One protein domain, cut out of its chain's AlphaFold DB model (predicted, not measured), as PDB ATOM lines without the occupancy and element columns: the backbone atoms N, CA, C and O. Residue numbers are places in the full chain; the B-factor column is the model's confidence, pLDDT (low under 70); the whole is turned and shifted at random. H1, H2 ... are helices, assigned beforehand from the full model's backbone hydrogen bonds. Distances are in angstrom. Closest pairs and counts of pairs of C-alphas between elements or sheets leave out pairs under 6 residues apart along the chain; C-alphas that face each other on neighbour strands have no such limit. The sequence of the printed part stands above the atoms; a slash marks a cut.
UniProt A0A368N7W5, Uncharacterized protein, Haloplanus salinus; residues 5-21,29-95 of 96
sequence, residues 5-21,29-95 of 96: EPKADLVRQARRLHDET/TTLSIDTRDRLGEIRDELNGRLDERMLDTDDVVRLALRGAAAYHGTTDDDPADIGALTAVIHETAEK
ATOM      1  N   GLU A   5      57.620  52.985  14.944       59.56
ATOM      2  CA  GLU A   5      56.770  54.186  14.955       59.56
ATOM      3  C   GLU A   5      55.276  53.916  14.721       59.56
ATOM      4  O   GLU A   5      54.478  54.447  15.495       59.56
ATOM      5  N   PRO A   6      54.855  53.084  13.741       63.50
ATOM      6  CA  PRO A   6      53.426  52.872  13.502       63.50
ATOM      7  C   PRO A   6      52.748  52.158  14.675       63.50
ATOM      8  O   PRO A   6      51.610  52.463  15.013       63.50
ATOM      9  N   LYS A   7      53.459  51.252  15.355       71.38
ATOM     10  CA  LYS A   7      52.940  50.552  16.534       71.38
ATOM     11  C   LYS A   7      52.823  51.480  17.744       71.38
ATOM     12  O   LYS A   7      51.797  51.480  18.415       71.38
ATOM     13  N   ALA A   8      53.841  52.304  17.997       74.62
ATOM     14  CA  ALA A   8      53.798  53.289  19.077       74.62
ATOM     15  C   ALA A   8      52.663  54.307  18.882       74.62
ATOM     16  O   ALA A   8      52.052  54.748  19.856       74.62
ATOM     17  N   ASP A   9      52.360  54.663  17.632       79.88
ATOM     18  CA  ASP A   9      51.243  55.550  17.332       79.88
ATOM     19  C   ASP A   9      49.881  54.882  17.551       79.88
ATOM     20  O   ASP A   9      49.019  55.469  18.204       79.88
ATOM     21  N   LEU A  10      49.720  53.624  17.125       75.69
ATOM     22  CA  LEU A  10      48.513  52.834  17.392       75.69
ATOM     23  C   LEU A  10      48.235  52.695  18.893       75.69
ATOM     24  O   LEU A  10      47.102  52.897  19.324       75.69
ATOM     25  N   VAL A  11      49.265  52.427  19.700       79.50
ATOM     26  CA  VAL A  11      49.136  52.353  21.164       79.50
ATOM     27  C   VAL A  11      48.688  53.694  21.750       79.50
ATOM     28  O   VAL A  11      47.783  53.727  22.581       79.50
ATOM     29  N   ARG A  12      49.251  54.823  21.293       80.81
ATOM     30  CA  ARG A  12      48.808  56.157  21.743       80.81
ATOM     31  C   ARG A  12      47.358  56.450  21.370       80.81
ATOM     32  O   ARG A  12      46.628  56.999  22.191       80.81
ATOM     33  N   GLN A  13      46.951  56.113  20.149       81.50
ATOM     34  CA  GLN A  13      45.582  56.329  19.680       81.50
ATOM     35  C   GLN A  13      44.583  55.472  20.462       81.50
ATOM     36  O   GLN A  13      43.564  55.987  20.916       81.50
ATOM     37  N   ALA A  14      44.899  54.195  20.675       78.69
ATOM     38  CA  ALA A  14      44.071  53.282  21.453       78.69
ATOM     39  C   ALA A  14      43.970  53.722  22.922       78.69
ATOM     40  O   ALA A  14      42.889  53.683  23.500       78.69
ATOM     41  N   ARG A  15      45.063  54.238  23.501       79.69
ATOM     42  CA  ARG A  15      45.056  54.789  24.859       79.69
ATOM     43  C   ARG A  15      44.181  56.027  24.965       79.69
ATOM     44  O   ARG A  15      43.400  56.137  25.895       79.69
ATOM     45  N   ARG A  16      44.268  56.938  23.991       81.06
ATOM     46  CA  ARG A  16      43.378  58.103  23.930       81.06
ATOM     47  C   ARG A  16      41.914  57.671  23.837       81.06
ATOM     48  O   ARG A  16      41.102  58.234  24.551       81.06
ATOM     49  N   LEU A  17      41.589  56.691  22.991       78.00
ATOM     50  CA  LEU A  17      40.222  56.174  22.865       78.00
ATOM     51  C   LEU A  17      39.707  55.625  24.203       78.00
ATOM     52  O   LEU A  17      38.611  55.988  24.616       78.00
ATOM     53  N   HIS A  18      40.523  54.811  24.872       76.94
ATOM     54  CA  HIS A  18      40.191  54.210  26.161       76.94
ATOM     55  C   HIS A  18      40.060  55.254  27.283       76.94
ATOM     56  O   HIS A  18      39.098  55.239  28.042       76.94
ATOM     57  N   ASP A  19      40.992  56.206  27.371       76.56
ATOM     58  CA  ASP A  19      40.980  57.256  28.400       76.56
ATOM     59  C   ASP A  19      39.858  58.285  28.166       76.56
ATOM     60  O   ASP A  19      39.295  58.831  29.116       76.56
ATOM     61  N   GLU A  20      39.504  58.557  26.904       69.69
ATOM     62  CA  GLU A  20      38.351  59.392  26.547       69.69
ATOM     63  C   GLU A  20      37.026  58.697  26.860       69.69
ATOM     64  O   GLU A  20      35.990  59.366  26.842       69.69
ATOM     65  N   THR A  21      37.029  57.395  27.176       58.75
ATOM     66  CA  THR A  21      35.821  56.679  27.548       58.75
ATOM     67  C   THR A  21      35.360  57.080  28.942       58.75
ATOM     68  O   THR A  21      35.943  56.638  29.930       58.75
ATOM     69  N   THR A  29      22.809  48.307  25.819       52.31
ATOM     70  CA  THR A  29      22.094  47.801  24.658       52.31
ATOM     71  C   THR A  29      22.004  46.296  24.824       52.31
ATOM     72  O   THR A  29      23.015  45.616  25.026       52.31
ATOM     73  N   THR A  30      20.790  45.758  24.747       56.97
ATOM     74  CA  THR A  30      20.574  44.319  24.597       56.97
ATOM     75  C   THR A  30      21.056  43.922  23.204       56.97
ATOM     76  O   THR A  30      20.287  43.867  22.252       56.97
ATOM     77  N   LEU A  31      22.366  43.743  23.062       61.91
ATOM     78  CA  LEU A  31      22.975  43.220  21.848       61.91
ATOM     79  C   LEU A  31      22.623  41.734  21.741       61.91
ATOM     80  O   LEU A  31      22.619  41.028  22.758       61.91
ATOM     81  N   SER A  32      22.345  41.257  20.525       74.94
ATOM     82  CA  SER A  32      22.254  39.814  20.287       74.94
ATOM     83  C   SER A  32      23.569  39.140  20.693       74.94
ATOM     84  O   SER A  32      24.626  39.780  20.696       74.94
ATOM     85  N   ILE A  33      23.505  37.853  21.048       74.69
ATOM     86  CA  ILE A  33      24.701  37.058  21.369       74.69
ATOM     87  C   ILE A  33      25.689  37.131  20.202       74.69
ATOM     88  O   ILE A  33      26.834  37.503  20.419       74.69
ATOM     89  N   ASP A  34      25.205  36.966  18.970       73.31
ATOM     90  CA  ASP A  34      26.034  37.057  17.765       73.31
ATOM     91  C   ASP A  34      26.741  38.413  17.636       73.31
ATOM     92  O   ASP A  34      27.926  38.479  17.320       73.31
ATOM     93  N   THR A  35      26.042  39.515  17.930       73.62
ATOM     94  CA  THR A  35      26.650  40.854  17.882       73.62
ATOM     95  C   THR A  35      27.700  41.017  18.978       73.62
ATOM     96  O   THR A  35      28.755  41.605  18.748       73.62
ATOM     97  N   ARG A  36      27.437  40.486  20.177       76.44
ATOM     98  CA  ARG A  36      28.388  40.519  21.291       76.44
ATOM     99  C   ARG A  36      29.641  39.699  20.981       76.44
ATOM    100  O   ARG A  36      30.739  40.180  21.253       76.44
ATOM    101  N   ASP A  37      29.479  38.515  20.406       80.31
ATOM    102  CA  ASP A  37      30.584  37.625  20.055       80.31
ATOM    103  C   ASP A  37      31.443  38.256  18.957       80.31
ATOM    104  O   ASP A  37      32.660  38.369  19.112       80.31
ATOM    105  N   ARG A  38      30.808  38.827  17.926       80.94
ATOM    106  CA  ARG A  38      31.490  39.576  16.860       80.94
ATOM    107  C   ARG A  38      32.300  40.759  17.397       80.94
ATOM    108  O   ARG A  38      33.434  40.979  16.980       80.94
ATOM    109  N   LEU A  39      31.741  41.528  18.333       82.00
ATOM    110  CA  LEU A  39      32.460  42.632  18.983       82.00
ATOM    111  C   LEU A  39      33.630  42.128  19.843       82.00
ATOM    112  O   LEU A  39      34.656  42.802  19.931       82.00
ATOM    113  N   GLY A  40      33.493  40.951  20.459       83.12
ATOM    114  CA  GLY A  40      34.566  40.274  21.188       83.12
ATOM    115  C   GLY A  40      35.730  39.871  20.283       83.12
ATOM    116  O   GLY A  40      36.877  40.168  20.611       83.12
ATOM    117  N   GLU A  41      35.441  39.278  19.123       87.81
ATOM    118  CA  GLU A  41      36.447  38.925  18.110       87.81
ATOM    119  C   GLU A  41      37.228  40.159  17.640       87.81
ATOM    120  O   GLU A  41      38.458  40.155  17.638       87.81
ATOM    121  N   ILE A  42      36.519  41.250  17.321       85.94
ATOM    122  CA  ILE A  42      37.137  42.511  16.886       85.94
ATOM    123  C   ILE A  42      38.013  43.102  17.996       85.94
ATOM    124  O   ILE A  42      39.135  43.541  17.735       85.94
ATOM    125  N   ARG A  43      37.537  43.103  19.247       88.12
ATOM    126  CA  ARG A  43      38.323  43.556  20.407       88.12
ATOM    127  C   ARG A  43      39.622  42.764  20.529       88.12
ATOM    128  O   ARG A  43      40.681  43.350  20.758       88.12
ATOM    129  N   ASP A  44      39.542  41.444  20.413       88.38
ATOM    130  CA  ASP A  44      40.692  40.561  20.594       88.38
ATOM    131  C   ASP A  44      41.696  40.706  19.443       88.38
ATOM    132  O   ASP A  44      42.901  40.746  19.697       88.38
ATOM    133  N   GLU A  45      41.224  40.897  18.208       88.06
ATOM    134  CA  GLU A  45      42.075  41.234  17.063       88.06
ATOM    135  C   GLU A  45      42.795  42.574  17.271       88.06
ATOM    136  O   GLU A  45      44.014  42.663  17.103       88.06
ATOM    137  N   LEU A  46      42.067  43.620  17.675       84.19
ATOM    138  CA  LEU A  46      42.646  44.946  17.902       84.19
ATOM    139  C   LEU A  46      43.686  44.923  19.027       84.19
ATOM    140  O   LEU A  46      44.784  45.447  18.849       84.19
ATOM    141  N   ASN A  47      43.395  44.258  20.145       84.38
ATOM    142  CA  ASN A  47      44.366  44.074  21.226       84.38
ATOM    143  C   ASN A  47      45.566  43.216  20.791       84.38
ATOM    144  O   ASN A  47      46.702  43.515  21.159       84.38
ATOM    145  N   GLY A  48      45.350  42.193  19.957       86.25
ATOM    146  CA  GLY A  48      46.427  41.396  19.365       86.25
ATOM    147  C   GLY A  48      47.379  42.225  18.500       86.25
ATOM    148  O   GLY A  48      48.581  41.989  18.503       86.25
ATOM    149  N   ARG A  49      46.873  43.257  17.813       84.75
ATOM    150  CA  ARG A  49      47.699  44.197  17.030       84.75
ATOM    151  C   ARG A  49      48.456  45.205  17.896       84.75
ATOM    152  O   ARG A  49      49.471  45.743  17.454       84.75
ATOM    153  N   LEU A  50      47.965  45.475  19.104       79.25
ATOM    154  CA  LEU A  50      48.594  46.381  20.066       79.25
ATOM    155  C   LEU A  50      49.667  45.687  20.923       79.25
ATOM    156  O   LEU A  50      50.453  46.380  21.564       79.25
ATOM    157  N   ASP A  51      49.736  44.348  20.909       77.62
ATOM    158  CA  ASP A  51      50.497  43.516  21.860       77.62
ATOM    159  C   ASP A  51      50.146  43.792  23.343       77.62
ATOM    160  O   ASP A  51      50.869  43.389  24.253       77.62
ATOM    161  N   GLU A  52      49.010  44.447  23.599       75.94
ATOM    162  CA  GLU A  52      48.511  44.813  24.923       75.94
ATOM    163  C   GLU A  52      46.982  44.665  24.959       75.94
ATOM    164  O   GLU A  52      46.286  45.029  24.013       75.94
ATOM    165  N   ARG A  53      46.440  44.136  26.066       80.06
ATOM    166  CA  ARG A  53      44.986  44.059  26.299       80.06
ATOM    167  C   ARG A  53      44.501  45.342  26.964       80.06
ATOM    168  O   ARG A  53      44.363  45.384  28.184       80.06
ATOM    169  N   MET A  54      44.291  46.371  26.156       85.19
ATOM    170  CA  MET A  54      43.882  47.697  26.625       85.19
ATOM    171  C   MET A  54      42.435  48.025  26.257       85.19
ATOM    172  O   MET A  54      41.720  48.584  27.077       85.19
ATOM    173  N   LEU A  55      41.997  47.663  25.050       83.19
ATOM    174  CA  LEU A  55      40.663  47.999  24.555       83.19
ATOM    175  C   LEU A  55      39.603  47.072  25.147       83.19
ATOM    176  O   LEU A  55      39.782  45.845  25.165       83.19
ATOM    177  N   ASP A  56      38.479  47.653  25.556       85.50
ATOM    178  CA  ASP A  56      37.290  46.917  25.972       85.50
ATOM    179  C   ASP A  56      36.209  46.869  24.872       85.50
ATOM    180  O   ASP A  56      36.390  47.329  23.745       85.50
ATOM    181  N   THR A  57      35.084  46.216  25.165       82.06
ATOM    182  CA  THR A  57      33.981  46.088  24.204       82.06
ATOM    183  C   THR A  57      33.274  47.424  23.943       82.06
ATOM    184  O   THR A  57      32.800  47.635  22.827       82.06
ATOM    185  N   ASP A  58      33.228  48.338  24.916       81.31
ATOM    186  CA  ASP A  58      32.620  49.662  24.740       81.31
ATOM    187  C   ASP A  58      33.483  50.534  23.809       81.31
ATOM    188  O   ASP A  58      32.945  51.245  22.953       81.31
ATOM    189  N   ASP A  59      34.812  50.417  23.899       81.75
ATOM    190  CA  ASP A  59      35.757  51.069  22.984       81.75
ATOM    191  C   ASP A  59      35.522  50.624  21.530       81.75
ATOM    192  O   ASP A  59      35.469  51.453  20.614       81.75
ATOM    193  N   VAL A  60      35.306  49.322  21.309       82.81
ATOM    194  CA  VAL A  60      35.003  48.770  19.977       82.81
ATOM    195  C   VAL A  60      33.652  49.257  19.459       82.81
ATOM    196  O   VAL A  60      33.551  49.656  18.297       82.81
ATOM    197  N   VAL A  61      32.616  49.283  20.304       81.19
ATOM    198  CA  VAL A  61      31.295  49.814  19.929       81.19
ATOM    199  C   VAL A  61      31.406  51.274  19.500       81.19
ATOM    200  O   VAL A  61      30.848  51.665  18.476       81.19
ATOM    201  N   ARG A  62      32.163  52.096  20.230       77.81
ATOM    202  CA  ARG A  62      32.361  53.500  19.850       77.81
ATOM    203  C   ARG A  62      33.174  53.666  18.589       77.81
ATOM    204  O   ARG A  62      32.851  54.549  17.797       77.81
ATOM    205  N   LEU A  63      34.194  52.841  18.380       81.81
ATOM    206  CA  LEU A  63      34.941  52.847  17.130       81.81
ATOM    207  C   LEU A  63      34.018  52.519  15.950       81.81
ATOM    208  O   LEU A  63      34.056  53.224  14.943       81.81
ATOM    209  N   ALA A  64      33.144  51.523  16.101       79.75
ATOM    210  CA  ALA A  64      32.153  51.164  15.093       79.75
ATOM    211  C   ALA A  64      31.154  52.304  14.836       79.75
ATOM    212  O   ALA A  64      30.932  52.668  13.684       79.75
ATOM    213  N   LEU A  65      30.609  52.929  15.886       78.00
ATOM    214  CA  LEU A  65      29.686  54.065  15.759       78.00
ATOM    215  C   LEU A  65      30.356  55.290  15.128       78.00
ATOM    216  O   LEU A  65      29.766  55.942  14.271       78.00
ATOM    217  N   ARG A  66      31.599  55.596  15.513       78.56
ATOM    218  CA  ARG A  66      32.379  56.695  14.931       78.56
ATOM    219  C   ARG A  66      32.728  56.413  13.474       78.56
ATOM    220  O   ARG A  66      32.665  57.329  12.662       78.56
ATOM    221  N   GLY A  67      33.060  55.167  13.142       75.19
ATOM    222  CA  GLY A  67      33.281  54.716  11.770       75.19
ATOM    223  C   GLY A  67      32.016  54.828  10.921       75.19
ATOM    224  O   GLY A  67      32.073  55.393   9.835       75.19
ATOM    225  N   ALA A  68      30.868  54.385  11.437       72.12
ATOM    226  CA  ALA A  68      29.573  54.515  10.773       72.12
ATOM    227  C   ALA A  68      29.169  55.985  10.580       72.12
ATOM    228  O   ALA A  68      28.725  56.365   9.499       72.12
ATOM    229  N   ALA A  69      29.378  56.835  11.590       70.75
ATOM    230  CA  ALA A  69      29.129  58.271  11.492       70.75
ATOM    231  C   ALA A  69      30.071  58.956  10.490       70.75
ATOM    232  O   ALA A  69      29.635  59.832   9.754       70.75
ATOM    233  N   ALA A  70      31.345  58.555  10.431       70.44
ATOM    234  CA  ALA A  70      32.292  59.059   9.439       70.44
ATOM    235  C   ALA A  70      31.921  58.600   8.023       70.44
ATOM    236  O   ALA A  70      31.930  59.420   7.114       70.44
ATOM    237  N   TYR A  71      31.532  57.332   7.859       66.31
ATOM    238  CA  TYR A  71      31.039  56.779   6.598       66.31
ATOM    239  C   TYR A  71      29.798  57.532   6.105       66.31
ATOM    240  O   TYR A  71      29.738  57.930   4.943       66.31
ATOM    241  N   HIS A  72      28.844  57.815   6.993       59.28
ATOM    242  CA  HIS A  72      27.683  58.645   6.667       59.28
ATOM    243  C   HIS A  72      28.031  60.108   6.417       59.28
ATOM    244  O   HIS A  72      27.486  60.704   5.504       59.28
ATOM    245  N   GLY A  73      28.961  60.692   7.170       58.06
ATOM    246  CA  GLY A  73      29.413  62.065   6.942       58.06
ATOM    247  C   GLY A  73      30.170  62.243   5.621       58.06
ATOM    248  O   GLY A  73      30.221  63.347   5.092       58.06
ATOM    249  N   THR A  74      30.748  61.166   5.079       55.81
ATOM    250  CA  THR A  74      31.295  61.127   3.712       55.81
ATOM    251  C   THR A  74      30.255  60.775   2.651       55.81
ATOM    252  O   THR A  74      30.508  60.997   1.472       55.81
ATOM    253  N   THR A  75      29.105  60.242   3.066       49.69
ATOM    254  CA  THR A  75      27.977  59.852   2.216       49.69
ATOM    255  C   THR A  75      26.832  60.825   2.483       49.69
ATOM    256  O   THR A  75      25.808  60.457   3.049       49.69
ATOM    257  N   ASP A  76      27.005  62.088   2.092       45.94
ATOM    258  CA  ASP A  76      25.905  63.062   1.984       45.94
ATOM    259  C   ASP A  76      25.020  62.734   0.754       45.94
ATOM    260  O   ASP A  76      24.586  63.615   0.019       45.94
ATOM    261  N   ASP A  77      24.806  61.436   0.508       44.78
ATOM    262  CA  ASP A  77      23.883  60.872  -0.466       44.78
ATOM    263  C   ASP A  77      22.797  60.126   0.321       44.78
ATOM    264  O   ASP A  77      23.039  59.125   0.995       44.78
ATOM    265  N   ASP A  78      21.619  60.737   0.280       45.56
ATOM    266  CA  ASP A  78      20.270  60.248   0.560       45.56
ATOM    267  C   ASP A  78      20.090  59.107   1.607       45.56
ATOM    268  O   ASP A  78      20.370  57.935   1.335       45.56
ATOM    269  N   PRO A  79      19.488  59.372   2.789       50.19
ATOM    270  CA  PRO A  79      19.142  58.341   3.782       50.19
ATOM    271  C   PRO A  79      18.132  57.280   3.289       50.19
ATOM    272  O   PRO A  79      17.788  56.364   4.042       50.19
ATOM    273  N   ALA A  80      17.668  57.364   2.040       50.25
ATOM    274  CA  ALA A  80      16.857  56.346   1.379       50.25
ATOM    275  C   ALA A  80      17.591  54.998   1.172       50.25
ATOM    276  O   ALA A  80      16.940  53.949   1.158       50.25
ATOM    277  N   ASP A  81      18.927  54.987   1.080       54.03
ATOM    278  CA  ASP A  81      19.665  53.791   0.638       54.03
ATOM    279  C   ASP A  81      19.894  52.732   1.731       54.03
ATOM    280  O   ASP A  81      19.957  51.532   1.450       54.03
ATOM    281  N   ILE A  82      19.916  53.118   3.011       54.47
ATOM    282  CA  ILE A  82      20.002  52.132   4.106       54.47
ATOM    283  C   ILE A  82      18.670  51.412   4.317       54.47
ATOM    284  O   ILE A  82      18.659  50.225   4.652       54.47
ATOM    285  N   GLY A  83      17.546  52.087   4.059       54.19
ATOM    286  CA  GLY A  83      16.231  51.447   4.044       54.19
ATOM    287  C   GLY A  83      16.152  50.360   2.971       54.19
ATOM    288  O   GLY A  83      15.700  49.250   3.254       54.19
ATOM    289  N   ALA A  84      16.674  50.647   1.775       53.00
ATOM    290  CA  ALA A  84      16.730  49.697   0.668       53.00
ATOM    291  C   ALA A  84      17.661  48.507   0.961       53.00
ATOM    292  O   ALA A  84      17.268  47.358   0.761       53.00
ATOM    293  N   LEU A  85      18.856  48.746   1.513       53.12
ATOM    294  CA  LEU A  85      19.795  47.669   1.848       53.12
ATOM    295  C   LEU A  85      19.277  46.770   2.985       53.12
ATOM    296  O   LEU A  85      19.418  45.549   2.929       53.12
ATOM    297  N   THR A  86      18.616  47.353   3.989       54.16
ATOM    298  CA  THR A  86      18.006  46.599   5.100       54.16
ATOM    299  C   THR A  86      16.802  45.774   4.636       54.16
ATOM    300  O   THR A  86      16.603  44.656   5.119       54.16
ATOM    301  N   ALA A  87      16.025  46.289   3.677       57.59
ATOM    302  CA  ALA A  87      14.909  45.570   3.066       57.59
ATOM    303  C   ALA A  87      15.381  44.372   2.227       57.59
ATOM    304  O   ALA A  87      14.812  43.290   2.346       57.59
ATOM    305  N   VAL A  88      16.464  44.525   1.456       62.97
ATOM    306  CA  VAL A  88      17.060  43.419   0.686       62.97
ATOM    307  C   VAL A  88      17.592  42.326   1.615       62.97
ATOM    308  O   VAL A  88      17.352  41.145   1.373       62.97
ATOM    309  N   ILE A  89      18.256  42.688   2.715       59.44
ATOM    310  CA  ILE A  89      18.765  41.702   3.683       59.44
ATOM    311  C   ILE A  89      17.615  40.919   4.342       59.44
ATOM    312  O   ILE A  89      17.721  39.701   4.468       59.44
ATOM    313  N   HIS A  90      16.498  41.571   4.695       53.94
ATOM    314  CA  HIS A  90      15.318  40.870   5.225       53.94
ATOM    315  C   HIS A  90      14.629  39.982   4.176       53.94
ATOM    316  O   HIS A  90      14.291  38.844   4.485       53.94
ATOM    317  N   GLU A  91      14.481  40.438   2.927       50.72
ATOM    318  CA  GLU A  91      13.849  39.632   1.866       50.72
ATOM    319  C   GLU A  91      14.677  38.386   1.500       50.72
ATOM    320  O   GLU A  91      14.137  37.372   1.055       50.72
ATOM    321  N   THR A  92      15.996  38.442   1.703       51.47
ATOM    322  CA  THR A  92      16.890  37.299   1.462       51.47
ATOM    323  C   THR A  92      16.892  36.312   2.636       51.47
ATOM    324  O   THR A  92      17.144  35.130   2.427       51.47
ATOM    325  N   ALA A  93      16.568  36.765   3.853       51.00
ATOM    326  CA  ALA A  93      16.494  35.925   5.052       51.00
ATOM    327  C   ALA A  93      15.166  35.152   5.191       51.00
ATOM    328  O   ALA A  93      15.117  34.163   5.913       51.00
ATOM    329  N   GLU A  94      14.099  35.571   4.499       51.41
ATOM    330  CA  GLU A  94      12.785  34.899   4.522       51.41
ATOM    331  C   GLU A  94      12.590  33.856   3.400       51.41
ATOM    332  O   GLU A  94      11.537  33.222   3.325       51.41
ATOM    333  N   LYS A  95      13.578  33.669   2.510       47.34
ATOM    334  CA  LYS A  95      13.509  32.728   1.370       47.34
ATOM    335  C   LYS A  95      14.277  31.409   1.567       47.34
ATOM    336  O   LYS A  95      14.429  30.680   0.585       47.34
TER     337      LYS A  95
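Overview. This is residues 5 to 21 and 29 to 95 of the 96 residues of an uncharacterized protein of Haloplanus salinus (UniProt A0A368N7W5). A loose group of three helices, H1, H2 and the first turns of H3, has a long arm that sticks out from it: residues 65 to 95, the rest of H3 followed by H4, which folds back to make an open V with H3 and touches no helix. In the group, the beginning of H3 packs on H2 about perpendicular to it, while H1 meets the last residue of H2 with few contacts. The printed part has 84 residues with four named helices, in the order H1, H2, H3, H4, and no named strand; the class is all helix. The whole is loose, with a radius of gyration of the C-alphas of 16.3 A, and the C-alphas span 46 by 32 by 22 A along their three main axes.

Arrangement. H1, residues 5 to 19, and H2, residues 33 to 50, only just touch, with 3 pairs of C-alphas within 8 A. The closest C-alphas of the two are those of Val 11 and Leu 50, 6.1 A apart. H1 touches H2 with residues 7 to 11 alone, and H2 touches H1 with residue 50 alone. They run opposite ways at a steep tilt of 45 degrees, and their centres are 17.3 A apart. H3, residues 57 to 74, touches H2, with 7 pairs of C-alphas within 8 A. The closest C-alphas of H2 and H3 are those of Arg 43 and Val 60, 6.2 A apart. H2 touches H3 with residues 39 to 43 alone, and H3 touches H2 with residues 57 to 61 alone. The lines of H2 and H3 are about perpendicular, at 89 degrees. H1 and H3 are close but not clearly touching, with 2 pairs of C-alphas within 8 A; the closest C-alphas are those of His 18 and Asp 59, 6.3 A apart. Their lines are about perpendicular, at 76 degrees. H4, residues 80 to 93, is apart from H1, from H2 and from H3. In H1, H2, H3 and H4 every pair of O of residue i and N of residue i+4 is within hydrogen-bond range.

Along the chain. H1 begins at Glu 5, with its C-alpha at (56.770, 54.186, 14.955), and ends at Asp 19, 21.0 A away from C-alpha to C-alpha. H2 goes from Ile 33 to Leu 50, 25.7 A from first to last C-alpha, and its last C-alpha is at (48.594, 46.381, 20.066). H3 goes from Thr 57 to Thr 74 and is 25.6 A long by the same measure. H4 goes from Ala 80 to Ala 93, 20.8 A from first to last C-alpha, and its last C-alpha is at (16.494, 35.925, 5.052).

Size, cuts and confidence. The two C-alphas farthest apart are those of Glu 5 and Lys 95, at 50.2 A. Residues 65 to 95 stand free; without them the body has 53 residues, spans 38 by 21 by 15 A and has a radius of gyration of the C-alphas of 11.6 A. Residues 22 to 28 are cut out and not printed, and C-alphas 21 and 29 are 16.6 A apart across the cut, which falls in the link from H1 to H2. Of the links that are printed whole, H2 to H3 is short, with 6 residues, and H3 to H4 is tight, with 5 residues. The mean pLDDT of the printed part is 70.3. It is under 70 at 32 residues: 5 to 6, 20 to 21, 29 to 31 and 71 to 95. The mean pLDDT of H4 is 54, and that of H2 is 82.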